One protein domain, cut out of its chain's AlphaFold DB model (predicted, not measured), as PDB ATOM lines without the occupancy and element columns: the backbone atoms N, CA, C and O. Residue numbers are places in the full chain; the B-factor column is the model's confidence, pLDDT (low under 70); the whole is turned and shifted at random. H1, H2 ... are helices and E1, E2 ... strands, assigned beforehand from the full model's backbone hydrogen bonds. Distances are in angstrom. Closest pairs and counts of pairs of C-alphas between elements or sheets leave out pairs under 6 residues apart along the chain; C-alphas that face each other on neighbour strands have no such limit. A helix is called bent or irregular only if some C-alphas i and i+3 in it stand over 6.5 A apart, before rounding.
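Overview. This is residues 8 to 190 of the 280 residues of the protein "Tubulin domain-containing protein" of Thermoplasmatales archaeon (UniProt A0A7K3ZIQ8). A twisted sheet of five parallel strands forms the core, covered by helices on both faces: H1 and the long H7 over one, H5 and H6 side by side over the other. H3 and H4 pack on H5 and only graze the sheet, and the short H8 sits off the end of H7. The printed part has 183 residues, with eight named helices and five named strands in the order E1 H1 E2 H2 H3 H4 E3 H5 E4 H6 E5 H7 H8; the sheet runs E2 E1 E3 E4 E5. The class is mixed, helices and strands, and the whole is compact, with a radius of gyration of the C-alphas of 15.1 A and spans of 44 by 39 by 31 A.

Along the chain. The strands of the sheet, from edge to edge, are E2, residues 31 to 35; E1, residues 8 to 12; E3, residues 81 to 87, 20.2 A from first to last C-alpha; E4, residues 110 to 117, 22.6 A; and E5, residues 142 to 147, 16.2 A. E1 begins at C-alpha 8, (79.700, 44.368, 87.909). The helices are H1, residues 13 to 26, 20.4 A; H2, residues 52 to 56; H3, residues 58 to 66; H4, residues 69 to 76; H5, residues 92 to 106, 21.1 A; H6, residues 123 to 139, 25.8 A; H7, residues 157 to 182, 36.5 A; and H8, residues 184 to 189. H7 runs from C-alpha 157 at (57.981, 57.605, 64.932) to C-alpha 182 at (88.160, 48.930, 83.630). H7 and H8 are irregular, with C-alphas 158 and 161 7.4 A apart and C-alphas 184 and 187 7.3 A apart; H5 and H6 are only just irregular, at 6.52 A for C-alphas 95 and 98 and 6.8 A for C-alphas 131 and 134. H6 has a kink of 30 degrees near residue 132.

Arrangement. In the sheet, N 32 and O 9 of E2 and E1 are 2.8 A apart, N 10 and O 83 of E1 and E3 2.8 A, N 114 and O 84 of E4 and E3 2.8 A, and N 144 and O 113 of E5 and E4 2.7 A, each within hydrogen-bond range. Three layers are formed, helices on both faces of the sheet: H1 and H7 on one face, H5 and H6 on the opposite face. E1, H1, E2, then E3, H5, E4, then E4, H6, E5 are strand-helix-strand units, parallel neighbour strands with a helix between, and each crossover is right-handed. H7 lies over E3 and E4 at a height over the sheet of 8.4 A, and H5 over E1 and E3 at 7.3 A. H1 and H7 touch, closest at the C-alphas of Thr 19 and Asp 168, 5.7 A, at a steep tilt of 65 degrees. H5 and H6 touch at a shallow tilt of 6 degrees, the same way, with the C-alphas of Pro 98 and Ile 136 4.8 A apart. H5 is the hub, touching five helices, among them H3, where the C-alphas of Trp 62 and Gly 95 are 4.0 A apart, and H4, where those of Ser 73 and Cys 103 are 5.2 A apart. H2 only just touches H5, with 3 pairs of C-alphas within 8 A, the closest those of Gly 53 and Thr 92, 5.5 A. H3 and H4 only graze the sheet. H8 is close to H7 but not clearly touching it, the closest C-alphas being those of Ile 181 and Leu 187, 5.6 A. Every O i to N i+4 pair is within hydrogen-bond range in H1, H3 and H4; the counts are 9 of 11 in H5, 9 of 13 in H6, 20 of 22 in H7, 0 of 1 in H2 with 2 of 2 O i to N i+3 pairs, and 0 of 2 in H8 with 2 of 3.

Size, cuts and confidence. The two C-alphas farthest apart are those of Asp 50 and Pro 185, 45.3 A. The printed part has no cut. The link from E2 to H2, residues 36 to 51, is long, and its residues 44 to 45 pair in parallel with residues 34 to 35 of E2. The link from E5 to H7 is short but not tight, and the other links are tight. The mean pLDDT of the printed part is 90.3; residues 48 to 50, 153 to 158 and 184 to 185 are under 70.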
ATOM      1  N   ILE A   8      81.162  44.547  87.839       96.19
ATOM      2  CA  ILE A   8      79.700  44.368  87.909       96.19
ATOM      3  C   ILE A   8      78.986  45.461  87.117       96.19
ATOM      4  O   ILE A   8      79.409  46.616  87.112       96.19
ATOM      5  N   VAL A   9      77.884  45.104  86.462       97.44
ATOM      6  CA  VAL A   9      77.006  46.053  85.766       97.44
ATOM      7  C   VAL A   9      75.730  46.256  86.571       97.44
ATOM      8  O   VAL A   9      75.043  45.292  86.898       97.44
ATOM      9  N   VAL A  10      75.382  47.503  86.874       98.25
ATOM     10  CA  VAL A  10      74.160  47.850  87.605       98.25
ATOM     11  C   VAL A  10      73.207  48.616  86.694       98.25
ATOM     12  O   VAL A  10      73.458  49.764  86.329       98.25
ATOM     13  N   GLY A  11      72.101  47.975  86.323       97.88
ATOM     14  CA  GLY A  11      71.051  48.546  85.484       97.88
ATOM     15  C   GLY A  11      69.983  49.246  86.314       97.88
ATOM     16  O   GLY A  11      69.284  48.596  87.090       97.88
ATOM     17  N   CYS A  12      69.826  50.557  86.131       97.50
ATOM     18  CA  CYS A  12      68.891  51.385  86.891       97.50
ATOM     19  C   CYS A  12      67.681  51.806  86.045       97.50
ATOM     20  O   CYS A  12      67.812  52.408  84.972       97.50
ATOM     21  N   GLY A  13      66.481  51.547  86.563       95.31
ATOM     22  CA  GLY A  13      65.218  51.826  85.885       95.31
ATOM     23  C   GLY A  13      64.959  50.910  84.686       95.31
ATOM     24  O   GLY A  13      65.785  50.072  84.336       95.31
ATOM     25  N   GLY A  14      63.813  51.088  84.021       92.69
ATOM     26  CA  GLY A  14      63.379  50.197  82.934       92.69
ATOM     27  C   GLY A  14      64.401  50.019  81.803       92.69
ATOM     28  O   GLY A  14      64.694  48.891  81.425       92.69
ATOM     29  N   ALA A  15      64.995  51.111  81.304       92.81
ATOM     30  CA  ALA A  15      66.003  51.032  80.243       92.81
ATOM     31  C   ALA A  15      67.268  50.283  80.699       92.81
ATOM     32  O   ALA A  15      67.681  49.347  80.027       92.81
ATOM     33  N   GLY A  16      67.825  50.618  81.870       95.50
ATOM     34  CA  GLY A  16      69.004  49.923  82.394       95.50
ATOM     35  C   GLY A  16      68.731  48.450  82.718       95.50
ATOM     36  O   GLY A  16      69.584  47.596  82.486       95.50
ATOM     37  N   CYS A  17      67.529  48.124  83.204       95.00
ATOM     38  CA  CYS A  17      67.104  46.740  83.426       95.00
ATOM     39  C   CYS A  17      67.013  45.953  82.113       95.00
ATOM     40  O   CYS A  17      67.433  44.799  82.084       95.00
ATOM     41  N   ASN A  18      66.514  46.565  81.033       93.12
ATOM     42  CA  ASN A  18      66.491  45.942  79.707       93.12
ATOM     43  C   ASN A  18      67.910  45.665  79.196       93.12
ATOM     44  O   ASN A  18      68.192  44.538  78.788       93.12
ATOM     45  N   THR A  19      68.814  46.642  79.319       94.44
ATOM     46  CA  THR A  19      70.229  46.487  78.951       94.44
ATOM     47  C   THR A  19      70.882  45.346  79.726       94.44
ATOM     48  O   THR A  19      71.528  44.484  79.138       94.44
ATOM     49  N   VAL A  20      70.660  45.255  81.041       95.25
ATOM     50  CA  VAL A  20      71.185  44.141  81.849       95.25
ATOM     51  C   VAL A  20      70.542  42.800  81.482       95.25
ATOM     52  O   VAL A  20      71.236  41.785  81.445       95.25
ATOM     53  N   ALA A  21      69.240  42.761  81.194       93.44
ATOM     54  CA  ALA A  21      68.569  41.535  80.770       93.44
ATOM     55  C   ALA A  21      69.156  40.997  79.456       93.44
ATOM     56  O   ALA A  21      69.377  39.791  79.334       93.44
ATOM     57  N   ARG A  22      69.468  41.886  78.506       92.19
ATOM     58  CA  ARG A  22      70.186  41.536  77.276       92.19
ATOM     59  C   ARG A  22      71.627  41.121  77.559       92.19
ATOM     60  O   ARG A  22      72.064  40.095  77.059       92.19
ATOM     61  N   LEU A  23      72.356  41.856  78.394       92.06
ATOM     62  CA  LEU A  23      73.735  41.514  78.753       92.06
ATOM     63  C   LEU A  23      73.839  40.102  79.356       92.06
ATOM     64  O   LEU A  23      74.755  39.354  79.012       92.06
ATOM     65  N   ARG A  24      72.874  39.720  80.202       92.50
ATOM     66  CA  ARG A  24      72.762  38.376  80.796       92.50
ATOM     67  C   ARG A  24      72.496  37.269  79.773       92.50
ATOM     68  O   ARG A  24      72.754  36.112  80.080       92.50
ATOM     69  N   SER A  25      71.960  37.577  78.588       91.56
ATOM     70  CA  SER A  25      71.718  36.565  77.549       91.56
ATOM     71  C   SER A  25      72.925  36.321  76.641       91.56
ATOM     72  O   SER A  25      72.958  35.303  75.952       91.56
ATOM     73  N   ILE A  26      73.913  37.225  76.652       88.50
ATOM     74  CA  ILE A  26      75.094  37.176  75.774       88.50
ATOM     75  C   ILE A  26      76.427  37.092  76.533       88.50
ATOM     76  O   ILE A  26      77.475  36.937  75.910       88.50
ATOM     77  N   SER A  27      76.417  37.217  77.862       87.81
ATOM     78  CA  SER A  27      77.626  37.200  78.689       87.81
ATOM     79  C   SER A  27      77.359  36.694  80.108       87.81
ATOM     80  O   SER A  27      76.252  36.824  80.625       87.81
ATOM     81  N   ASP A  28      78.415  36.215  80.767       88.62
ATOM     82  CA  ASP A  28      78.399  35.803  82.178       88.62
ATOM     83  C   ASP A  28      78.848  36.933  83.129       88.62
ATOM     84  O   ASP A  28      79.331  36.681  84.236       88.62
ATOM     85  N   MET A  29      78.761  38.196  82.694       90.62
ATOM     86  CA  MET A  29      79.170  39.327  83.527       90.62
ATOM     87  C   MET A  29      78.277  39.432  84.774       90.62
ATOM     88  O   MET A  29      77.049  39.374  84.648       90.62
ATOM     89  N   PRO A  30      78.855  39.643  85.973       95.00
ATOM     90  CA  PRO A  30      78.074  39.964  87.157       95.00
ATOM     91  C   PRO A  30      77.173  41.165  86.876       95.00
ATOM     92  O   PRO A  30      77.632  42.192  86.369       95.00
ATOM     93  N   ALA A  31      75.890  41.045  87.204       95.75
ATOM     94  CA  ALA A  31      74.947  42.123  86.970       95.75
ATOM     95  C   ALA A  31      73.868  42.206  88.049       95.75
ATOM     96  O   ALA A  31      73.421  41.182  88.571       95.75
ATOM     97  N   LEU A  32      73.430  43.430  88.326       97.12
ATOM     98  CA  LEU A  32      72.388  43.789  89.282       97.12
ATOM     99  C   LEU A  32      71.371  44.705  88.597       97.12
ATOM    100  O   LEU A  32      71.753  45.619  87.871       97.12
ATOM    101  N   THR A  33      70.081  44.499  88.836       97.31
ATOM    102  CA  THR A  33      69.022  45.392  88.344       97.31
ATOM    103  C   THR A  33      68.272  46.057  89.487       97.31
ATOM    104  O   THR A  33      67.941  45.427  90.489       97.31
ATOM    105  N   ILE A  34      67.981  47.345  89.320       96.69
ATOM    106  CA  ILE A  34      67.267  48.160  90.302       96.69
ATOM    107  C   ILE A  34      66.139  48.884  89.588       96.69
ATOM    108  O   ILE A  34      66.376  49.632  88.634       96.69
ATOM    109  N   ASN A  35      64.909  48.694  90.050       95.31
ATOM    110  CA  ASN A  35      63.760  49.388  89.493       95.31
ATOM    111  C   ASN A  35      62.738  49.773  90.570       95.31
ATOM    112  O   ASN A  35      62.708  49.201  91.653       95.31
ATOM    113  N   ALA A  36      61.894  50.762  90.278       91.19
ATOM    114  CA  ALA A  36      60.816  51.151  91.183       91.19
ATOM    115  C   ALA A  36      59.704  50.099  91.183       91.19
ATOM    116  O   ALA A  36      59.193  49.745  92.234       91.19
ATOM    117  N   ASP A  37      59.358  49.580  90.004       84.38
ATOM    118  CA  ASP A  37      58.347  48.548  89.819       84.38
ATOM    119  C   ASP A  37      58.944  47.161  89.583       84.38
ATOM    120  O   ASP A  37      60.015  47.000  88.989       84.38
ATOM    121  N   SER A  38      58.195  46.145  90.012       75.31
ATOM    122  CA  SER A  38      58.510  44.742  89.767       75.31
ATOM    123  C   SER A  38      58.379  44.423  88.274       75.31
ATOM    124  O   SER A  38      57.299  44.095  87.772       75.31
ATOM    125  N   VAL A  39      59.492  44.521  87.555       71.44
ATOM    126  CA  VAL A  39      59.666  43.922  86.229       71.44
ATOM    127  C   VAL A  39      60.278  42.531  86.391       71.44
ATOM    128  O   VAL A  39      61.010  42.275  87.348       71.44
ATOM    129  N   SER A  40      59.961  41.607  85.482       70.12
ATOM    130  CA  SER A  40      60.510  40.246  85.533       70.12
ATOM    131  C   SER A  40      62.043  40.287  85.533       70.12
ATOM    132  O   SER A  40      62.640  40.926  84.668       70.12
ATOM    133  N   GLY A  41      62.678  39.624  86.505       72.88
ATOM    134  CA  GLY A  41      64.141  39.599  86.636       72.88
ATOM    135  C   GLY A  41      64.772  40.840  87.287       72.88
ATOM    136  O   GLY A  41      65.991  41.009  87.188       72.88
ATOM    137  N   CYS A  42      63.975  41.700  87.935       89.19
ATOM    138  CA  CYS A  42      64.479  42.787  88.777       89.19
ATOM    139  C   CYS A  42      65.035  42.249  90.108       89.19
ATOM    140  O   CYS A  42      64.329  41.523  90.806       89.19
ATOM    141  N   ASP A  43      66.275  42.599  90.464       94.81
ATOM    142  CA  ASP A  43      66.916  42.147  91.706       94.81
ATOM    143  C   ASP A  43      66.508  42.989  92.922       94.81
ATOM    144  O   ASP A  43      66.300  42.433  93.999       94.81
ATOM    145  N   ILE A  44      66.410  44.313  92.756       95.12
ATOM    146  CA  ILE A  44      65.998  45.260  93.799       95.12
ATOM    147  C   ILE A  44      64.777  46.034  93.302       95.12
ATOM    148  O   ILE A  44      64.877  46.870  92.400       95.12
ATOM    149  N   VAL A  45      63.624  45.765  93.914       94.12
ATOM    150  CA  VAL A  45      62.371  46.486  93.661       94.12
ATOM    151  C   VAL A  45      62.166  47.498  94.780       94.12
ATOM    152  O   VAL A  45      61.953  47.116  95.928       94.12
ATOM    153  N   MET A  46      62.245  48.786  94.447       92.12
ATOM    154  CA  MET A  46      62.288  49.851  95.453       92.12
ATOM    155  C   MET A  46      60.913  50.264  95.977       92.12
ATOM    156  O   MET A  46      60.832  50.908  97.019       92.12
ATOM    157  N   ALA A  47      59.830  49.963  95.254       82.69
ATOM    158  CA  ALA A  47      58.535  50.546  95.562       82.69
ATOM    159  C   ALA A  47      57.352  49.568  95.461       82.69
ATOM    160  O   ALA A  47      57.402  48.596  94.702       82.69
ATOM    161  N   PRO A  48      56.256  49.838  96.200       67.06
ATOM    162  CA  PRO A  48      54.982  49.148  96.017       67.06
ATOM    163  C   PRO A  48      54.342  49.480  94.652       67.06
ATOM    164  O   PRO A  48      54.709  50.444  93.980       67.06
ATOM    165  N   GLU A  49      53.388  48.651  94.213       64.94
ATOM    166  CA  GLU A  49      52.871  48.599  92.828       64.94
ATOM    167  C   GLU A  49      52.290  49.921  92.250       64.94
ATOM    168  O   GLU A  49      52.051  50.000  91.040       64.94
ATOM    169  N   ASP A  50      52.073  50.968  93.057       68.06
ATOM    170  CA  ASP A  50      51.351  52.210  92.726       68.06
ATOM    171  C   ASP A  50      52.229  53.408  92.291       68.06
ATOM    172  O   ASP A  50      51.712  54.480  91.927       68.06
ATOM    173  N   VAL A  51      53.555  53.244  92.256       78.81
ATOM    174  CA  VAL A  51      54.518  54.289  91.837       78.81
ATOM    175  C   VAL A  51      55.401  53.874  90.654       78.81
ATOM    176  O   VAL A  51      56.558  54.283  90.547       78.81
ATOM    177  N   ARG A  52      54.842  53.098  89.714       82.25
ATOM    178  CA  ARG A  52      55.543  52.623  88.502       82.25
ATOM    179  C   ARG A  52      56.344  53.723  87.800       82.25
ATOM    180  O   ARG A  52      55.842  54.827  87.558       82.25
ATOM    181  N   GLY A  53      57.604  53.415  87.478       83.62
ATOM    182  CA  GLY A  53      58.541  54.341  86.829       83.62
ATOM    183  C   GLY A  53      58.780  55.658  87.583       83.62
ATOM    184  O   GLY A  53      59.153  56.655  86.955       83.62
ATOM    185  N   CYS A  54      58.475  55.699  88.886       92.19
ATOM    186  CA  CYS A  54      58.406  56.901  89.721       92.19
ATOM    187  C   CYS A  54      57.578  58.028  89.085       92.19
ATOM    188  O   CYS A  54      57.864  59.200  89.296       92.19
ATOM    189  N   ARG A  55      56.594  57.699  88.232       90.12
ATOM    190  CA  ARG A  55      55.773  58.674  87.483       90.12
ATOM    191  C   ARG A  55      56.599  59.686  86.663       90.12
ATOM    192  O   ARG A  55      56.130  60.781  86.362       90.12
ATOM    193  N   GLY A  56      57.827  59.322  86.283       91.12
ATOM    194  CA  GLY A  56      58.751  60.216  85.577       91.12
ATOM    195  C   GLY A  56      59.386  61.302  86.455       91.12
ATOM    196  O   GLY A  56      59.937  62.264  85.907       91.12
ATOM    197  N   ASP A  57      59.282  61.176  87.777       94.31
ATOM    198  CA  ASP A  57      59.886  62.052  88.779       94.31
ATOM    199  C   ASP A  57      61.206  61.449  89.284       94.31
ATOM    200  O   ASP A  57      61.242  60.349  89.846       94.31
ATOM    201  N   ALA A  58      62.305  62.156  89.017       96.12
ATOM    202  CA  ALA A  58      63.647  61.726  89.392       96.12
ATOM    203  C   ALA A  58      63.920  61.910  90.888       96.12
ATOM    204  O   ALA A  58      64.662  61.111  91.454       96.12
ATOM    205  N   ASP A  59      63.297  62.895  91.539       95.81
ATOM    206  CA  ASP A  59      63.468  63.126  92.975       95.81
ATOM    207  C   ASP A  59      62.780  62.018  93.772       95.81
ATOM    208  O   ASP A  59      63.345  61.504  94.737       95.81
ATOM    209  N   LEU A  60      61.616  61.552  93.304       95.19
ATOM    210  CA  LEU A  60      60.981  60.350  93.848       95.19
ATOM    211  C   LEU A  60      61.850  59.101  93.632       95.19
ATOM    212  O   LEU A  60      62.000  58.294  94.544       95.19
ATOM    213  N   GLY A  61      62.441  58.935  92.443       95.75
ATOM    214  CA  GLY A  61      63.385  57.843  92.175       95.75
ATOM    215  C   GLY A  61      64.612  57.872  93.084       95.75
ATOM    216  O   GLY A  61      65.046  56.825  93.555       95.75
ATOM    217  N   TRP A  62      65.137  59.064  93.364       96.38
ATOM    218  CA  TRP A  62      66.263  59.267  94.268       96.38
ATOM    219  C   TRP A  62      65.895  58.968  95.723       96.38
ATOM    220  O   TRP A  62      66.632  58.256  96.402       96.38
ATOM    221  N   ALA A  63      64.743  59.459  96.192       95.88
ATOM    222  CA  ALA A  63      64.258  59.203  97.546       95.88
ATOM    223  C   ALA A  63      64.060  57.700  97.785       95.88
ATOM    224  O   ALA A  63      64.572  57.164  98.760       95.88
ATOM    225  N   LEU A  64      63.416  57.008  96.838       95.00
ATOM    226  CA  LEU A  64      63.244  55.558  96.903       95.00
ATOM    227  C   LEU A  64      64.586  54.823  96.890       95.00
ATOM    228  O   LEU A  64      64.785  53.934  97.701       95.00
ATOM    229  N   ALA A  65      65.528  55.192  96.017       96.38
ATOM    230  CA  ALA A  65      66.845  54.551  95.986       96.38
ATOM    231  C   ALA A  65      67.657  54.784  97.270       96.38
ATOM    232  O   ALA A  65      68.428  53.912  97.671       96.38
ATOM    233  N   SER A  66      67.460  55.927  97.931       96.81
ATOM    234  CA  SER A  66      68.136  56.273  99.188       96.81
ATOM    235  C   SER A  66      67.779  55.310 100.324       96.81
ATOM    236  O   SER A  66      68.648  54.957 101.118       96.81
ATOM    237  N   ASP A  67      66.543  54.805 100.354       96.62
ATOM    238  CA  ASP A  67      66.101  53.814 101.347       96.62
ATOM    239  C   ASP A  67      66.765  52.433 101.156       96.62
ATOM    240  O   ASP A  67      66.714  51.586 102.048       96.62
ATOM    241  N   PHE A  68      67.418  52.201 100.010       97.00
ATOM    242  CA  PHE A  68      68.063  50.933  99.649       97.00
ATOM    243  C   PHE A  68      69.596  51.010  99.635       97.00
ATOM    244  O   PHE A  68      70.246  50.047  99.228       97.00
ATOM    245  N   VAL A  69      70.200  52.111 100.101       98.25
ATOM    246  CA  VAL A  69      71.664  52.317 100.097       98.25
ATOM    247  C   VAL A  69      72.426  51.156 100.738       98.25
ATOM    248  O   VAL A  69      73.410  50.691 100.161       98.25
ATOM    249  N   ASP A  70      71.963  50.637 101.877       98.00
ATOM    250  CA  ASP A  70      72.621  49.522 102.572       98.00
ATOM    251  C   ASP A  70      72.597  48.230 101.742       98.00
ATOM    252  O   ASP A  70      73.587  47.495 101.664       98.00
ATOM    253  N   GLU A  71      71.469  47.942 101.087       98.00
ATOM    254  CA  GLU A  71      71.344  46.774 100.220       98.00
ATOM    255  C   GLU A  71      72.185  46.925  98.952       98.00
ATOM    256  O   GLU A  71      72.938  46.008  98.616       98.00
ATOM    257  N   ILE A  72      72.097  48.076  98.282       98.31
ATOM    258  CA  ILE A  72      72.870  48.392  97.077       98.31
ATOM    259  C   ILE A  72      74.363  48.271  97.381       98.31
ATOM    260  O   ILE A  72      75.059  47.507  96.710       98.31
ATOM    261  N   SER A  73      74.834  48.944  98.435       98.06
ATOM    262  CA  SER A  73      76.240  48.939  98.853       98.06
ATOM    263  C   SER A  73      76.732  47.526  99.134       98.06
ATOM    264  O   SER A  73      77.771  47.130  98.613       98.06
ATOM    265  N   ARG A  74      75.964  46.721  99.879       97.75
ATOM    266  CA  ARG A  74      76.316  45.325 100.173       97.75
ATOM    267  C   ARG A  74      76.393  44.458  98.916       97.75
ATOM    268  O   ARG A  74      77.242  43.578  98.843       97.75
ATOM    269  N   ARG A  75      75.501  44.659  97.941       97.31
ATOM    270  CA  ARG A  75      75.446  43.853  96.705       97.31
ATOM    271  C   ARG A  75      76.604  44.147  95.751       97.31
ATOM    272  O   ARG A  75      76.917  43.281  94.936       97.31
ATOM    273  N   ILE A  76      77.219  45.327  95.849       96.62
ATOM    274  CA  ILE A  76      78.314  45.758  94.965       96.62
ATOM    275  C   ILE A  76      79.682  45.858  95.666       96.62
ATOM    276  O   ILE A  76      80.673  46.118  94.991       96.62
ATOM    277  N   ALA A  77      79.755  45.642  96.984       95.19
ATOM    278  CA  ALA A  77      80.960  45.854  97.801       95.19
ATOM    279  C   ALA A  77      82.196  45.067  97.338       95.19
ATOM    280  O   ALA A  77      83.304  45.591  97.376       95.19
ATOM    281  N   ASP A  78      82.010  43.834  96.863       93.50
ATOM    282  CA  ASP A  78      83.123  42.956  96.478       93.50
ATOM    283  C   ASP A  78      83.662  43.234  95.059       93.50
ATOM    284  O   ASP A  78      84.545  42.516  94.583       93.50
ATOM    285  N   PHE A  79      83.135  44.246  94.358       94.12
ATOM    286  CA  PHE A  79      83.506  44.542  92.975       94.12
ATOM    287  C   PHE A  79      84.402  45.789  92.884       94.12
ATOM    288  O   PHE A  79      83.947  46.901  93.152       94.12
ATOM    289  N   PRO A  80      85.661  45.669  92.416       92.94
ATOM    290  CA  PRO A  80      86.583  46.807  92.279       92.94
ATOM    291  C   PRO A  80      86.227  47.762  91.122       92.94
ATOM    292  O   PRO A  80      86.892  48.783  90.915       92.94
ATOM    293  N   ALA A  81      85.232  47.398  90.313       94.06
ATOM    294  CA  ALA A  81      84.766  48.130  89.148       94.06
ATOM    295  C   ALA A  81      83.247  47.957  89.007       94.06
ATOM    296  O   ALA A  81      82.747  46.830  89.017       94.06
ATOM    297  N   VAL A  82      82.533  49.070  88.854       97.06
ATOM    298  CA  VAL A  82      81.079  49.119  88.682       97.06
ATOM    299  C   VAL A  82      80.750  49.943  87.441       97.06
ATOM    300  O   VAL A  82      81.127  51.111  87.341       97.06
ATOM    301  N   VAL A  83      80.012  49.351  86.504       97.75
ATOM    302  CA  VAL A  83      79.392  50.090  85.399       97.75
ATOM    303  C   VAL A  83      77.936  50.355  85.746       97.75
ATOM    304  O   VAL A  83      77.154  49.418  85.890       97.75
ATOM    305  N   VAL A  84      77.550  51.621  85.863       98.44
ATOM    306  CA  VAL A  84      76.156  52.022  86.089       98.44
ATOM    307  C   VAL A  84      75.520  52.327  84.743       98.44
ATOM    308  O   VAL A  84      76.010  53.186  84.017       98.44
ATOM    309  N   THR A  85      74.423  51.657  84.395       98.00
ATOM    310  CA  THR A  85      73.696  51.929  83.149       98.00
ATOM    311  C   THR A  85      72.253  52.337  83.397       98.00
ATOM    312  O   THR A  85      71.547  51.745  84.215       98.00
ATOM    313  N   ALA A  86      71.814  53.389  82.708       97.31
ATOM    314  CA  ALA A  86      70.472  53.939  82.840       97.31
ATOM    315  C   ALA A  86      70.067  54.722  81.586       97.31
ATOM    316  O   ALA A  86      70.881  55.412  80.976       97.31
ATOM    317  N   GLY A  87      68.775  54.687  81.262       96.38
ATOM    318  CA  GLY A  87      68.167  55.662  80.358       96.38
ATOM    319  C   GLY A  87      67.685  56.874  81.147       96.38
ATOM    320  O   GLY A  87      66.774  56.754  81.975       96.38
ATOM    321  N   LEU A  88      68.291  58.032  80.901       96.56
ATOM    322  CA  LEU A  88      67.999  59.264  81.626       96.56
ATOM    323  C   LEU A  88      66.687  59.915  81.165       96.56
ATOM    324  O   LEU A  88      66.103  59.603  80.125       96.56
ATOM    325  N   GLY A  89      66.184  60.828  81.995       94.94
ATOM    326  CA  GLY A  89      64.959  61.591  81.755       94.94
ATOM    327  C   GLY A  89      63.670  60.909  82.224       94.94
ATOM    328  O   GLY A  89      62.626  61.559  82.279       94.94
ATOM    329  N   GLY A  90      63.731  59.625  82.596       94.69
ATOM    330  CA  GLY A  90      62.683  58.950  83.373       94.69
ATOM    331  C   GLY A  90      62.762  59.284  84.870       94.69
ATOM    332  O   GLY A  90      63.574  60.109  85.276       94.69
ATOM    333  N   GLY A  91      61.944  58.631  85.699       95.44
ATOM    334  CA  GLY A  91      61.998  58.812  87.154       95.44
ATOM    335  C   GLY A  91      63.041  57.908  87.808       95.44
ATOM    336  O   GLY A  91      64.061  58.376  88.306       95.44
ATOM    337  N   THR A  92      62.840  56.591  87.713       95.75
ATOM    338  CA  THR A  92      63.698  55.599  88.375       95.75
ATOM    339  C   THR A  92      65.165  55.663  87.953       95.75
ATOM    340  O   THR A  92      66.029  55.825  88.800       95.75
ATOM    341  N   GLY A  93      65.463  55.534  86.652       96.38
ATOM    342  CA  GLY A  93      66.851  55.472  86.174       96.38
ATOM    343  C   GLY A  93      67.630  56.749  86.492       96.38
ATOM    344  O   GLY A  93      68.749  56.682  86.983       96.38
ATOM    345  N   THR A  94      66.995  57.907  86.292       97.75
ATOM    346  CA  THR A  94      67.576  59.226  86.576       97.75
ATOM    347  C   THR A  94      67.844  59.445  88.066       97.75
ATOM    348  O   THR A  94      68.863  60.032  88.413       97.75
ATOM    349  N   GLY A  95      66.944  58.989  88.943       96.88
ATOM    350  CA  GLY A  95      67.077  59.163  90.392       96.88
ATOM    351  C   GLY A  95      67.984  58.132  91.067       96.88
ATOM    352  O   GLY A  95      68.754  58.484  91.956       96.88
ATOM    353  N   ALA A  96      67.924  56.871  90.631       97.56
ATOM    354  CA  ALA A  96      68.642  55.764  91.261       97.56
ATOM    355  C   ALA A  96      70.098  55.635  90.794       97.56
ATOM    356  O   ALA A  96      70.951  55.253  91.590       97.56
ATOM    357  N   ALA A  97      70.411  55.964  89.534       98.12
ATOM    358  CA  ALA A  97      71.773  55.813  89.017       98.12
ATOM    359  C   ALA A  97      72.829  56.595  89.832       98.12
ATOM    360  O   ALA A  97      73.866  56.004  90.136       98.12
ATOM    361  N   PRO A  98      72.591  57.860  90.253       97.88
ATOM    362  CA  PRO A  98      73.526  58.576  91.124       97.88
ATOM    363  C   PRO A  98      73.745  57.890  92.476       97.88
ATOM    364  O   PRO A  98      74.889  57.751  92.888       97.88
ATOM    365  N   ILE A  99      72.688  57.372  93.115       98.25
ATOM    366  CA  ILE A  99      72.806  56.634  94.386       98.25
ATOM    367  C   ILE A  99      73.689  55.396  94.228       98.25
ATOM    368  O   ILE A  99      74.564  55.145  95.053       98.25
ATOM    369  N   VAL A 100      73.505  54.632  93.149       98.50
ATOM    370  CA  VAL A 100      74.343  53.455  92.872       98.50
ATOM    371  C   VAL A 100      75.801  53.851  92.670       98.50
ATOM    372  O   VAL A 100      76.689  53.196  93.217       98.50
ATOM    373  N   ALA A 101      76.055  54.916  91.905       98.31
ATOM    374  CA  ALA A 101      77.403  55.435  91.705       98.31
ATOM    375  C   ALA A 101      78.038  55.879  93.034       98.31
ATOM    376  O   ALA A 101      79.206  55.584  93.273       98.31
ATOM    377  N   GLU A 102      77.270  56.524  93.920       98.31
ATOM    378  CA  GLU A 102      77.741  56.998  95.231       98.31
ATOM    379  C   GLU A 102      78.091  55.824  96.150       98.31
ATOM    380  O   GLU A 102      79.145  55.831  96.789       98.31
ATOM    381  N   CYS A 103      77.255  54.781  96.163       98.44
ATOM    382  CA  CYS A 103      77.521  53.542  96.893       98.44
ATOM    383  C   CYS A 103      78.800  52.860  96.383       98.44
ATOM    384  O   CYS A 103      79.656  52.465  97.173       98.44
ATOM    385  N   ALA A 104      78.959  52.753  95.060       97.69
ATOM    386  CA  ALA A 104      80.132  52.140  94.440       97.69
ATOM    387  C   ALA A 104      81.418  52.917  94.765       97.69
ATOM    388  O   ALA A 104      82.402  52.329  95.211       97.69
ATOM    389  N   ALA A 105      81.391  54.243  94.611       96.56
ATOM    390  CA  ALA A 105      82.521  55.107  94.937       96.56
ATOM    391  C   ALA A 105      82.885  55.029  96.431       96.56
ATOM    392  O   ALA A 105      84.062  54.933  96.777       96.56
ATOM    393  N   SER A 106      81.886  54.992  97.320       97.19
ATOM    394  CA  SER A 106      82.091  54.860  98.773       97.19
ATOM    395  C   SER A 106      82.716  53.519  99.169       97.19
ATOM    396  O   SER A 106      83.488  53.459 100.125       97.19
ATOM    397  N   ASN A 107      82.442  52.458  98.406       96.19
ATOM    398  CA  ASN A 107      83.081  51.148  98.558       96.19
ATOM    399  C   ASN A 107      84.511  51.094  97.982       96.19
ATOM    400  O   ASN A 107      85.186  50.072  98.104       96.19
ATOM    401  N   GLY A 108      84.994  52.172  97.354       94.31
ATOM    402  CA  GLY A 108      86.307  52.224  96.709       94.31
ATOM    403  C   GLY A 108      86.345  51.592  95.314       94.31
ATOM    404  O   GLY A 108      87.432  51.345  94.783       94.31
ATOM    405  N   SER A 109      85.186  51.321  94.709       94.25
ATOM    406  CA  SER A 109      85.092  50.839  93.333       94.25
ATOM    407  C   SER A 109      85.351  51.975  92.344       94.25
ATOM    408  O   SER A 109      84.937  53.112  92.560       94.25
ATOM    409  N   ARG A 110      85.964  51.652  91.201       94.50
ATOM    410  CA  ARG A 110      85.953  52.548  90.033       94.50
ATOM    411  C   ARG A 110      84.573  52.531  89.396       94.50
ATOM    412  O   ARG A 110      83.985  51.455  89.266       94.50
ATOM    413  N   VAL A 111      84.079  53.682  88.967       96.62
ATOM    414  CA  VAL A 111      82.706  53.859  88.494       96.62
ATOM    415  C   VAL A 111      82.696  54.441  87.090       96.62
ATOM    416  O   VAL A 111      83.149  55.560  86.866       96.62
ATOM    417  N   VAL A 112      82.116  53.712  86.140       97.56
ATOM    418  CA  VAL A 112      81.791  54.258  84.816       97.56
ATOM    419  C   VAL A 112      80.280  54.284  84.651       97.56
ATOM    420  O   VAL A 112      79.617  53.260  84.774       97.56
ATOM    421  N   ALA A 113      79.718  55.448  84.352       97.94
ATOM    422  CA  ALA A 113      78.319  55.574  83.974       97.94
ATOM    423  C   ALA A 113      78.186  55.429  82.451       97.94
ATOM    424  O   ALA A 113      78.792  56.194  81.714       97.94
ATOM    425  N   ALA A 114      77.396  54.474  81.967       97.69
ATOM    426  CA  ALA A 114      77.046  54.312  80.554       97.69
ATOM    427  C   ALA A 114      75.551  54.601  80.380       97.69
ATOM    428  O   ALA A 114      74.702  53.750  80.664       97.69
ATOM    429  N   VAL A 115      75.218  55.824  79.973       97.19
ATOM    430  CA  VAL A 115      73.852  56.359  80.029       97.19
ATOM    431  C   VAL A 115      73.318  56.719  78.652       97.19
ATOM    432  O   VAL A 115      74.063  57.200  77.802       97.19
ATOM    433  N   SER A 116      72.012  56.538  78.442       95.94
ATOM    434  CA  SER A 116      71.335  57.020  77.236       95.94
ATOM    435  C   SER A 116      70.492  58.267  77.482       95.94
ATOM    436  O   SER A 116      69.844  58.419  78.522       95.94
ATOM    437  N   VAL A 117      70.485  59.159  76.492       94.88
ATOM    438  CA  VAL A 117      69.663  60.370  76.437       94.88
ATOM    439  C   VAL A 117      68.534  60.161  75.414       94.88
ATOM    440  O   VAL A 117      68.791  59.650  74.323       94.88
ATOM    441  N   PRO A 118      67.282  60.545  75.736       92.06
ATOM    442  CA  PRO A 118      66.138  60.397  74.836       92.06
ATOM    443  C   PRO A 118      66.283  61.148  73.508       92.06
ATOM    444  O   PRO A 118      66.936  62.193  73.433       92.06
ATOM    445  N   MET A 119      65.560  60.669  72.493       88.56
ATOM    446  CA  MET A 119      65.466  61.302  71.173       88.56
ATOM    447  C   MET A 119      64.909  62.732  71.262       88.56
ATOM    448  O   MET A 119      64.152  63.077  72.173       88.56
ATOM    449  N   GLY A 120      65.239  63.576  70.277       83.50
ATOM    450  CA  GLY A 120      64.839  64.990  70.255       83.50
ATOM    451  C   GLY A 120      63.324  65.232  70.329       83.50
ATOM    452  O   GLY A 120      62.890  66.216  70.931       83.50
ATOM    453  N   PHE A 121      62.504  64.321  69.791       82.94
ATOM    454  CA  PHE A 121      61.044  64.445  69.855       82.94
ATOM    455  C   PHE A 121      60.473  64.224  71.270       82.94
ATOM    456  O   PHE A 121      59.375  64.696  71.564       82.94
ATOM    457  N   GLU A 122      61.213  63.585  72.188       85.12
ATOM    458  CA  GLU A 122      60.845  63.446  73.606       85.12
ATOM    459  C   GLU A 122      61.284  64.680  74.424       85.12
ATOM    460  O   GLU A 122      61.874  64.555  75.498       85.12
ATOM    461  N   ALA A 123      61.001  65.896  73.943       89.25
ATOM    462  CA  ALA A 123      61.611  67.145  74.427       89.25
ATOM    463  C   ALA A 123      61.593  67.340  75.960       89.25
ATOM    464  O   ALA A 123      62.582  67.782  76.548       89.25
ATOM    465  N   SER A 124      60.486  66.994  76.629       92.56
ATOM    466  CA  SER A 124      60.375  67.081  78.096       92.56
ATOM    467  C   SER A 124      61.309  66.092  78.802       92.56
ATOM    468  O   SER A 124      62.042  66.463  79.720       92.56
ATOM    469  N   ARG A 125      61.329  64.839  78.337       92.12
ATOM    470  CA  ARG A 125      62.174  63.772  78.881       92.12
ATOM    471  C   ARG A 125      63.649  64.050  78.602       92.12
ATOM    472  O   ARG A 125      64.474  63.902  79.498       92.12
ATOM    473  N   ARG A 126      63.971  64.524  77.397       94.12
ATOM    474  CA  ARG A 126      65.326  64.928  77.016       94.12
ATOM    475  C   ARG A 126      65.841  66.061  77.898       94.12
ATOM    476  O   ARG A 126      66.938  65.947  78.427       94.12
ATOM    477  N   ARG A 127      65.042  67.105  78.149       94.12
ATOM    478  CA  ARG A 127      65.438  68.195  79.061       94.12
ATOM    479  C   ARG A 127      65.775  67.678  80.460       94.12
ATOM    480  O   ARG A 127      66.803  68.059  81.004       94.12
ATOM    481  N   LYS A 128      64.939  66.785  81.008       94.88
ATOM    482  CA  LYS A 128      65.199  66.129  82.301       94.88
ATOM    483  C   LYS A 128      66.501  65.323  82.285       94.88
ATOM    484  O   LYS A 128      67.258  65.377  83.247       94.88
ATOM    485  N   ALA A 129      66.759  64.592  81.199       95.81
ATOM    486  CA  ALA A 129      67.980  63.812  81.035       95.81
ATOM    487  C   ALA A 129      69.229  64.701  81.060       95.81
ATOM    488  O   ALA A 129      70.134  64.447  81.850       95.81
ATOM    489  N   LEU A 130      69.238  65.773  80.263       93.94
ATOM    490  CA  LEU A 130      70.361  66.709  80.196       93.94
ATOM    491  C   LEU A 130      70.611  67.395  81.545       93.94
ATOM    492  O   LEU A 130      71.743  67.427  82.010       93.94
ATOM    493  N   SER A 131      69.555  67.830  82.243       92.62
ATOM    494  CA  SER A 131      69.695  68.424  83.581       92.62
ATOM    495  C   SER A 131      70.205  67.456  84.655       92.62
ATOM    496  O   SER A 131      70.686  67.898  85.692       92.62
ATOM    497  N   ALA A 132      70.082  66.144  84.436       93.38
ATOM    498  CA  ALA A 132      70.513  65.121  85.387       93.38
ATOM    499  C   ALA A 132      71.934  64.597  85.126       93.38
ATOM    500  O   ALA A 132      72.531  64.003  86.026       93.38
ATOM    501  N   LEU A 133      72.487  64.818  83.926       93.38
ATOM    502  CA  LEU A 133      73.847  64.402  83.564       93.38
ATOM    503  C   LEU A 133      74.929  64.925  84.528       93.38
ATOM    504  O   LEU A 133      75.772  64.112  84.917       93.38
ATOM    505  N   PRO A 134      74.906  66.201  84.978       93.38
ATOM    506  CA  PRO A 134      75.867  66.693  85.963       93.38
ATOM    507  C   PRO A 134      75.930  65.813  87.214       93.38
ATOM    508  O   PRO A 134      77.008  65.381  87.610       93.38
ATOM    509  N   ARG A 135      74.770  65.439  87.766       92.75
ATOM    510  CA  ARG A 135      74.673  64.701  89.030       92.75
ATOM    511  C   ARG A 135      75.351  63.333  88.982       92.75
ATOM    512  O   ARG A 135      76.084  62.984  89.894       92.75
ATOM    513  N   ILE A 136      75.127  62.551  87.922       93.38
ATOM    514  CA  ILE A 136      75.800  61.249  87.784       93.38
ATOM    515  C   ILE A 136      77.300  61.419  87.489       93.38
ATOM    516  O   ILE A 136      78.113  60.620  87.945       93.38
ATOM    517  N   SER A 137      77.676  62.477  86.764       92.12
ATOM    518  CA  SER A 137      79.069  62.752  86.384       92.12
ATOM    519  C   SER A 137      79.952  63.292  87.512       92.12
ATOM    520  O   SER A 137      81.175  63.204  87.423       92.12
ATOM    521  N   GLU A 138      79.351  63.866  88.555       91.75
ATOM    522  CA  GLU A 138      80.067  64.289  89.762       91.75
ATOM    523  C   GLU A 138      80.596  63.082  90.541       91.75
ATOM    524  O   GLU A 138      81.673  63.159  91.134       91.75
ATOM    525  N   THR A 139      79.871  61.962  90.479       89.31
ATOM    526  CA  THR A 139      80.188  60.742  91.222       89.31
ATOM    527  C   THR A 139      80.941  59.707  90.392       89.31
ATOM    528  O   THR A 139      81.833  59.037  90.910       89.31
ATOM    529  N   ALA A 140      80.590  59.538  89.117       95.75
ATOM    530  CA  ALA A 140      81.278  58.590  88.251       95.75
ATOM    531  C   ALA A 140      82.694  59.084  87.910       95.75
ATOM    532  O   ALA A 140      82.904  60.273  87.661       95.75
ATOM    533  N   ASP A 141      83.660  58.165  87.809       95.56
ATOM    534  CA  ASP A 141      84.973  58.497  87.256       95.56
ATOM    535  C   ASP A 141      84.801  58.993  85.819       95.56
ATOM    536  O   ASP A 141      85.375  60.012  85.435       95.56
ATOM    537  N   ARG A 142      83.994  58.276  85.025       95.31
ATOM    538  CA  ARG A 142      83.709  58.570  83.614       95.31
ATOM    539  C   ARG A 142      82.227  58.411  83.317       95.31
ATOM    540  O   ARG A 142      81.598  57.480  83.809       95.31
ATOM    541  N   THR A 143      81.713  59.246  82.425       96.50
ATOM    542  CA  THR A 143      80.350  59.162  81.902       96.50
ATOM    543  C   THR A 143      80.400  59.010  80.389       96.50
ATOM    544  O   THR A 143      80.821  59.918  79.676       96.50
ATOM    545  N   VAL A 144      79.958  57.859  79.898       96.88
ATOM    546  CA  VAL A 144      79.770  57.573  78.481       96.88
ATOM    547  C   VAL A 144      78.307  57.827  78.128       96.88
ATOM    548  O   VAL A 144      77.409  57.179  78.668       96.88
ATOM    549  N   VAL A 145      78.068  58.795  77.251       96.25
ATOM    550  CA  VAL A 145      76.738  59.267  76.863       96.25
ATOM    551  C   VAL A 145      76.388  58.736  75.479       96.25
ATOM    552  O   VAL A 145      77.142  58.924  74.526       96.25
ATOM    553  N   LEU A 146      75.224  58.101  75.370       95.19
ATOM    554  CA  LEU A 146      74.611  57.690  74.113       95.19
ATOM    555  C   LEU A 146      73.359  58.538  73.846       95.19
ATOM    556  O   LEU A 146      72.347  58.393  74.529       95.19
ATOM    557  N   ASP A 147      73.384  59.386  72.826       93.62
ATOM    558  CA  ASP A 147      72.186  60.063  72.338       93.62
ATOM    559  C   ASP A 147      71.436  59.161  71.351       93.62
ATOM    560  O   ASP A 147      71.895  58.920  70.235       93.62
ATOM    561  N   ILE A 148      70.254  58.677  71.744       91.62
ATOM    562  CA  ILE A 148      69.439  57.784  70.901       91.62
ATOM    563  C   ILE A 148      69.044  58.480  69.587       91.62
ATOM    564  O   ILE A 148      68.854  57.820  68.569       91.62
ATOM    565  N   GLY A 149      68.962  59.817  69.578       88.50
ATOM    566  CA  GLY A 149      68.678  60.595  68.371       88.50
ATOM    567  C   GLY A 149      69.780  60.550  67.308       88.50
ATOM    568  O   GLY A 149      69.528  60.984  66.190       88.50
ATOM    569  N   MET A 150      70.968  60.033  67.636       87.88
ATOM    570  CA  MET A 150      72.100  59.907  66.709       87.88
ATOM    571  C   MET A 150      72.158  58.544  66.005       87.88
ATOM    572  O   MET A 150      73.010  58.344  65.141       87.88
ATOM    573  N   ILE A 151      71.271  57.602  66.354       84.81
ATOM    574  CA  ILE A 151      71.180  56.313  65.659       84.81
ATOM    575  C   ILE A 151      70.785  56.575  64.185       84.81
ATOM    576  O   ILE A 151      69.771  57.238  63.952       84.81
ATOM    577  N   PRO A 152      71.563  56.097  63.189       70.00
ATOM    578  CA  PRO A 152      71.301  56.355  61.767       70.00
ATOM    579  C   PRO A 152      69.954  55.810  61.263       70.00
ATOM    580  O   PRO A 152      69.448  54.823  61.783       70.00
ATOM    581  N   ASP A 153      69.418  56.419  60.194       63.22
ATOM    582  CA  ASP A 153      68.213  55.996  59.446       63.22
ATOM    583  C   ASP A 153      66.849  56.139  60.169       63.22
ATOM    584  O   ASP A 153      65.829  55.552  59.769       63.22
ATOM    585  N   MET A 154      66.781  57.002  61.187       59.38
ATOM    586  CA  MET A 154      65.648  57.108  62.123       59.38
ATOM    587  C   MET A 154      64.731  58.319  61.893       59.38
ATOM    588  O   MET A 154      64.413  59.061  62.816       59.38
ATOM    589  N   ASP A 155      64.237  58.500  60.668       54.41
ATOM    590  CA  ASP A 155      63.407  59.665  60.296       54.41
ATOM    591  C   ASP A 155      61.897  59.551  60.635       54.41
ATOM    592  O   ASP A 155      61.091  60.366  60.181       54.41
ATOM    593  N   SER A 156      61.441  58.566  61.426       56.53
ATOM    594  CA  SER A 156      60.006  58.473  61.773       56.53
ATOM    595  C   SER A 156      59.694  57.827  63.124       56.53
ATOM    596  O   SER A 156      60.414  56.953  63.599       56.53
ATOM    597  N   LEU A 157      58.540  58.196  63.704       55.41
ATOM    598  CA  LEU A 157      57.981  57.605  64.932       55.41
ATOM    599  C   LEU A 157      57.807  56.077  64.849       55.41
ATOM    600  O   LEU A 157      57.923  55.403  65.867       55.41
ATOM    601  N   LEU A 158      57.572  55.528  63.648       54.34
ATOM    602  CA  LEU A 158      57.455  54.081  63.413       54.34
ATOM    603  C   LEU A 158      58.761  53.322  63.695       54.34
ATOM    604  O   LEU A 158      58.721  52.109  63.871       54.34
ATOM    605  N   ARG A 159      59.899  54.025  63.767       71.56
ATOM    606  CA  ARG A 159      61.215  53.450  64.063       71.56
ATOM    607  C   ARG A 159      61.690  53.712  65.493       71.56
ATOM    608  O   ARG A 159      62.757  53.246  65.859       71.56
ATOM    609  N   ALA A 160      60.929  54.410  66.340       77.75
ATOM    610  CA  ALA A 160      61.370  54.730  67.705       77.75
ATOM    611  C   ALA A 160      61.755  53.479  68.522       77.75
ATOM    612  O   ALA A 160      62.784  53.471  69.196       77.75
ATOM    613  N   ASP A 161      60.977  52.400  68.403       82.62
ATOM    614  CA  ASP A 161      61.276  51.127  69.067       82.62
ATOM    615  C   ASP A 161      62.542  50.465  68.503       82.62
ATOM    616  O   ASP A 161      63.336  49.900  69.255       82.62
ATOM    617  N   GLU A 162      62.772  50.567  67.190       84.69
ATOM    618  CA  GLU A 162      64.011  50.107  66.549       84.69
ATOM    619  C   GLU A 162      65.214  50.922  67.049       84.69
ATOM    620  O   GLU A 162      66.255  50.340  67.344       84.69
ATOM    621  N   ALA A 163      65.046  52.234  67.260       85.19
ATOM    622  CA  ALA A 163      66.069  53.134  67.805       85.19
ATOM    623  C   ALA A 163      66.495  52.699  69.196       85.19
ATOM    624  O   ALA A 163      67.679  52.560  69.482       85.19
ATOM    625  N   VAL A 164      65.508  52.466  70.061       85.50
ATOM    626  CA  VAL A 164      65.737  52.048  71.441       85.50
ATOM    627  C   VAL A 164      66.401  50.675  71.477       85.50
ATOM    628  O   VAL A 164      67.304  50.467  72.281       85.50
ATOM    629  N   ARG A 165      66.012  49.748  70.593       87.69
ATOM    630  CA  ARG A 165      66.652  48.428  70.497       87.69
ATOM    631  C   ARG A 165      68.094  48.509  70.004       87.69
ATOM    632  O   ARG A 165      68.946  47.857  70.597       87.69
ATOM    633  N   ALA A 166      68.366  49.310  68.976       88.19
ATOM    634  CA  ALA A 166      69.718  49.524  68.461       88.19
ATOM    635  C   ALA A 166      70.610  50.233  69.496       88.19
ATOM    636  O   ALA A 166      71.749  49.834  69.717       88.19
ATOM    637  N   ALA A 167      70.068  51.236  70.189       88.88
ATOM    638  CA  ALA A 167      70.723  51.915  71.304       88.88
ATOM    639  C   ALA A 167      71.063  50.952  72.452       88.88
ATOM    640  O   ALA A 167      72.156  51.019  73.007       88.88
ATOM    641  N   ASP A 168      70.141  50.055  72.801       89.38
ATOM    642  CA  ASP A 168      70.336  49.035  73.836       89.38
ATOM    643  C   ASP A 168      71.418  48.013  73.451       89.38
ATOM    644  O   ASP A 168      72.256  47.648  74.275       89.38
ATOM    645  N   GLU A 169      71.444  47.594  72.183       89.75
ATOM    646  CA  GLU A 169      72.497  46.732  71.632       89.75
ATOM    647  C   GLU A 169      73.859  47.420  71.696       89.75
ATOM    648  O   GLU A 169      74.804  46.864  72.257       89.75
ATOM    649  N   LEU A 170      73.942  48.667  71.235       90.50
ATOM    650  CA  LEU A 170      75.177  49.442  71.273       90.50
ATOM    651  C   LEU A 170      75.648  49.739  72.707       90.50
ATOM    652  O   LEU A 170      76.850  49.704  72.981       90.50
ATOM    653  N   LEU A 171      74.727  49.973  73.648       93.12
ATOM    654  CA  LEU A 171      75.050  50.101  75.071       93.12
ATOM    655  C   LEU A 171      75.606  48.798  75.647       93.12
ATOM    656  O   LEU A 171      76.612  48.848  76.350       93.12
ATOM    657  N   CYS A 172      75.011  47.641  75.339       92.00
ATOM    658  CA  CYS A 172      75.538  46.343  75.776       92.00
ATOM    659  C   CYS A 172      76.960  46.116  75.254       92.00
ATOM    660  O   CYS A 172      77.867  45.805  76.031       92.00
ATOM    661  N   GLU A 173      77.169  46.339  73.956       90.25
ATOM    662  CA  GLU A 173      78.480  46.253  73.308       90.25
ATOM    663  C   GLU A 173      79.499  47.196  73.961       90.25
ATOM    664  O   GLU A 173      80.654  46.825  74.197       90.25
ATOM    665  N   SER A 174      79.068  48.402  74.322       92.88
ATOM    666  CA  SER A 174      79.912  49.387  74.995       92.88
ATOM    667  C   SER A 174      80.254  48.982  76.422       92.88
ATOM    668  O   SER A 174      81.420  49.038  76.796       92.88
ATOM    669  N   ILE A 175      79.287  48.510  77.212       93.88
ATOM    670  CA  ILE A 175      79.494  48.055  78.596       93.88
ATOM    671  C   ILE A 175      80.500  46.903  78.645       93.88
ATOM    672  O   ILE A 175      81.396  46.895  79.490       93.88
ATOM    673  N   MET A 176      80.395  45.953  77.716       89.50
ATOM    674  CA  MET A 176      81.334  44.837  77.611       89.50
ATOM    675  C   MET A 176      82.779  45.309  77.378       89.50
ATOM    676  O   MET A 176      83.703  44.779  77.998       89.50
ATOM    677  N   ARG A 177      82.973  46.326  76.533       90.44
ATOM    678  CA  ARG A 177      84.293  46.896  76.206       90.44
ATOM    679  C   ARG A 177      84.814  47.845  77.283       90.44
ATOM    680  O   ARG A 177      85.999  47.814  77.600       90.44
ATOM    681  N   ILE A 178      83.930  48.624  77.907       91.94
ATOM    682  CA  ILE A 178      84.233  49.421  79.103       91.94
ATOM    683  C   ILE A 178      84.727  48.497  80.208       91.94
ATOM    684  O   ILE A 178      85.751  48.785  80.813       91.94
ATOM    685  N   SER A 179      84.061  47.362  80.433       88.94
ATOM    686  CA  SER A 179      84.514  46.369  81.404       88.94
ATOM    687  C   SER A 179      85.948  45.932  81.112       88.94
ATOM    688  O   SER A 179      86.765  45.955  82.024       88.94
ATOM    689  N   ASP A 180      86.310  45.618  79.865       86.12
ATOM    690  CA  ASP A 180      87.701  45.285  79.517       86.12
ATOM    691  C   ASP A 180      88.681  46.426  79.878       86.12
ATOM    692  O   ASP A 180      89.723  46.165  80.484       86.12
ATOM    693  N   ILE A 181      88.325  47.686  79.592       86.12
ATOM    694  CA  ILE A 181      89.122  48.892  79.914       86.12
ATOM    695  C   ILE A 181      89.200  49.140  81.431       86.12
ATOM    696  O   ILE A 181      90.200  49.629  81.958       86.12
ATOM    697  N   MET A 182      88.167  48.777  82.181       86.75
ATOM    698  CA  MET A 182      88.160  48.930  83.630       86.75
ATOM    699  C   MET A 182      89.109  47.949  84.324       86.75
ATOM    700  O   MET A 182      89.354  48.109  85.512       86.75
ATOM    701  N   HIS A 183      89.715  46.965  83.659       75.88
ATOM    702  CA  HIS A 183      90.718  46.110  84.302       75.88
ATOM    703  C   HIS A 183      92.133  46.705  84.165       75.88
ATOM    704  O   HIS A 183      92.593  47.030  83.074       75.88
ATOM    705  N   GLY A 184      92.863  46.821  85.281       66.94
ATOM    706  CA  GLY A 184      94.253  47.301  85.278       66.94
ATOM    707  C   GLY A 184      94.406  48.815  85.022       66.94
ATOM    708  O   GLY A 184      93.498  49.581  85.353       66.94
ATOM    709  N   PRO A 185      95.552  49.276  84.472       67.00
ATOM    710  CA  PRO A 185      95.842  50.702  84.288       67.00
ATOM    711  C   PRO A 185      95.062  51.348  83.131       67.00
ATOM    712  O   PRO A 185      95.202  52.548  82.912       67.00
ATOM    713  N   LEU A 186      94.251  50.593  82.381       77.38
ATOM    714  CA  LEU A 186      93.676  51.072  81.122       77.38
ATOM    715  C   LEU A 186      92.640  52.185  81.342       77.38
ATOM    716  O   LEU A 186      92.599  53.108  80.550       77.38
ATOM    717  N   LEU A 187      91.889  52.206  82.450       83.44
ATOM    718  CA  LEU A 187      90.971  53.324  82.729       83.44
ATOM    719  C   LEU A 187      91.694  54.683  82.815       83.44
ATOM    720  O   LEU A 187      91.131  55.704  82.430       83.44
ATOM    721  N   SER A 188      92.956  54.710  83.263       85.31
ATOM    722  CA  SER A 188      93.740  55.953  83.340       85.31
ATOM    723  C   SER A 188      94.027  56.575  81.969       85.31
ATOM    724  O   SER A 188      94.369  57.754  81.885       85.31
ATOM    725  N   THR A 189      93.861  55.813  80.883       84.25
ATOM    726  CA  THR A 189      94.067  56.317  79.524       84.25
ATOM    727  C   THR A 189      92.865  57.056  78.958       84.25
ATOM    728  O   THR A 189      93.025  57.760  77.959       84.25
ATOM    729  N   MET A 190      91.714  56.952  79.622       89.69
ATOM    730  CA  MET A 190      90.558  57.817  79.439       89.69
ATOM    731  C   MET A 190      90.684  58.961  80.456       89.69
ATOM    732  O   MET A 190      90.245  58.763  81.579       89.69
TER     733      MET A 190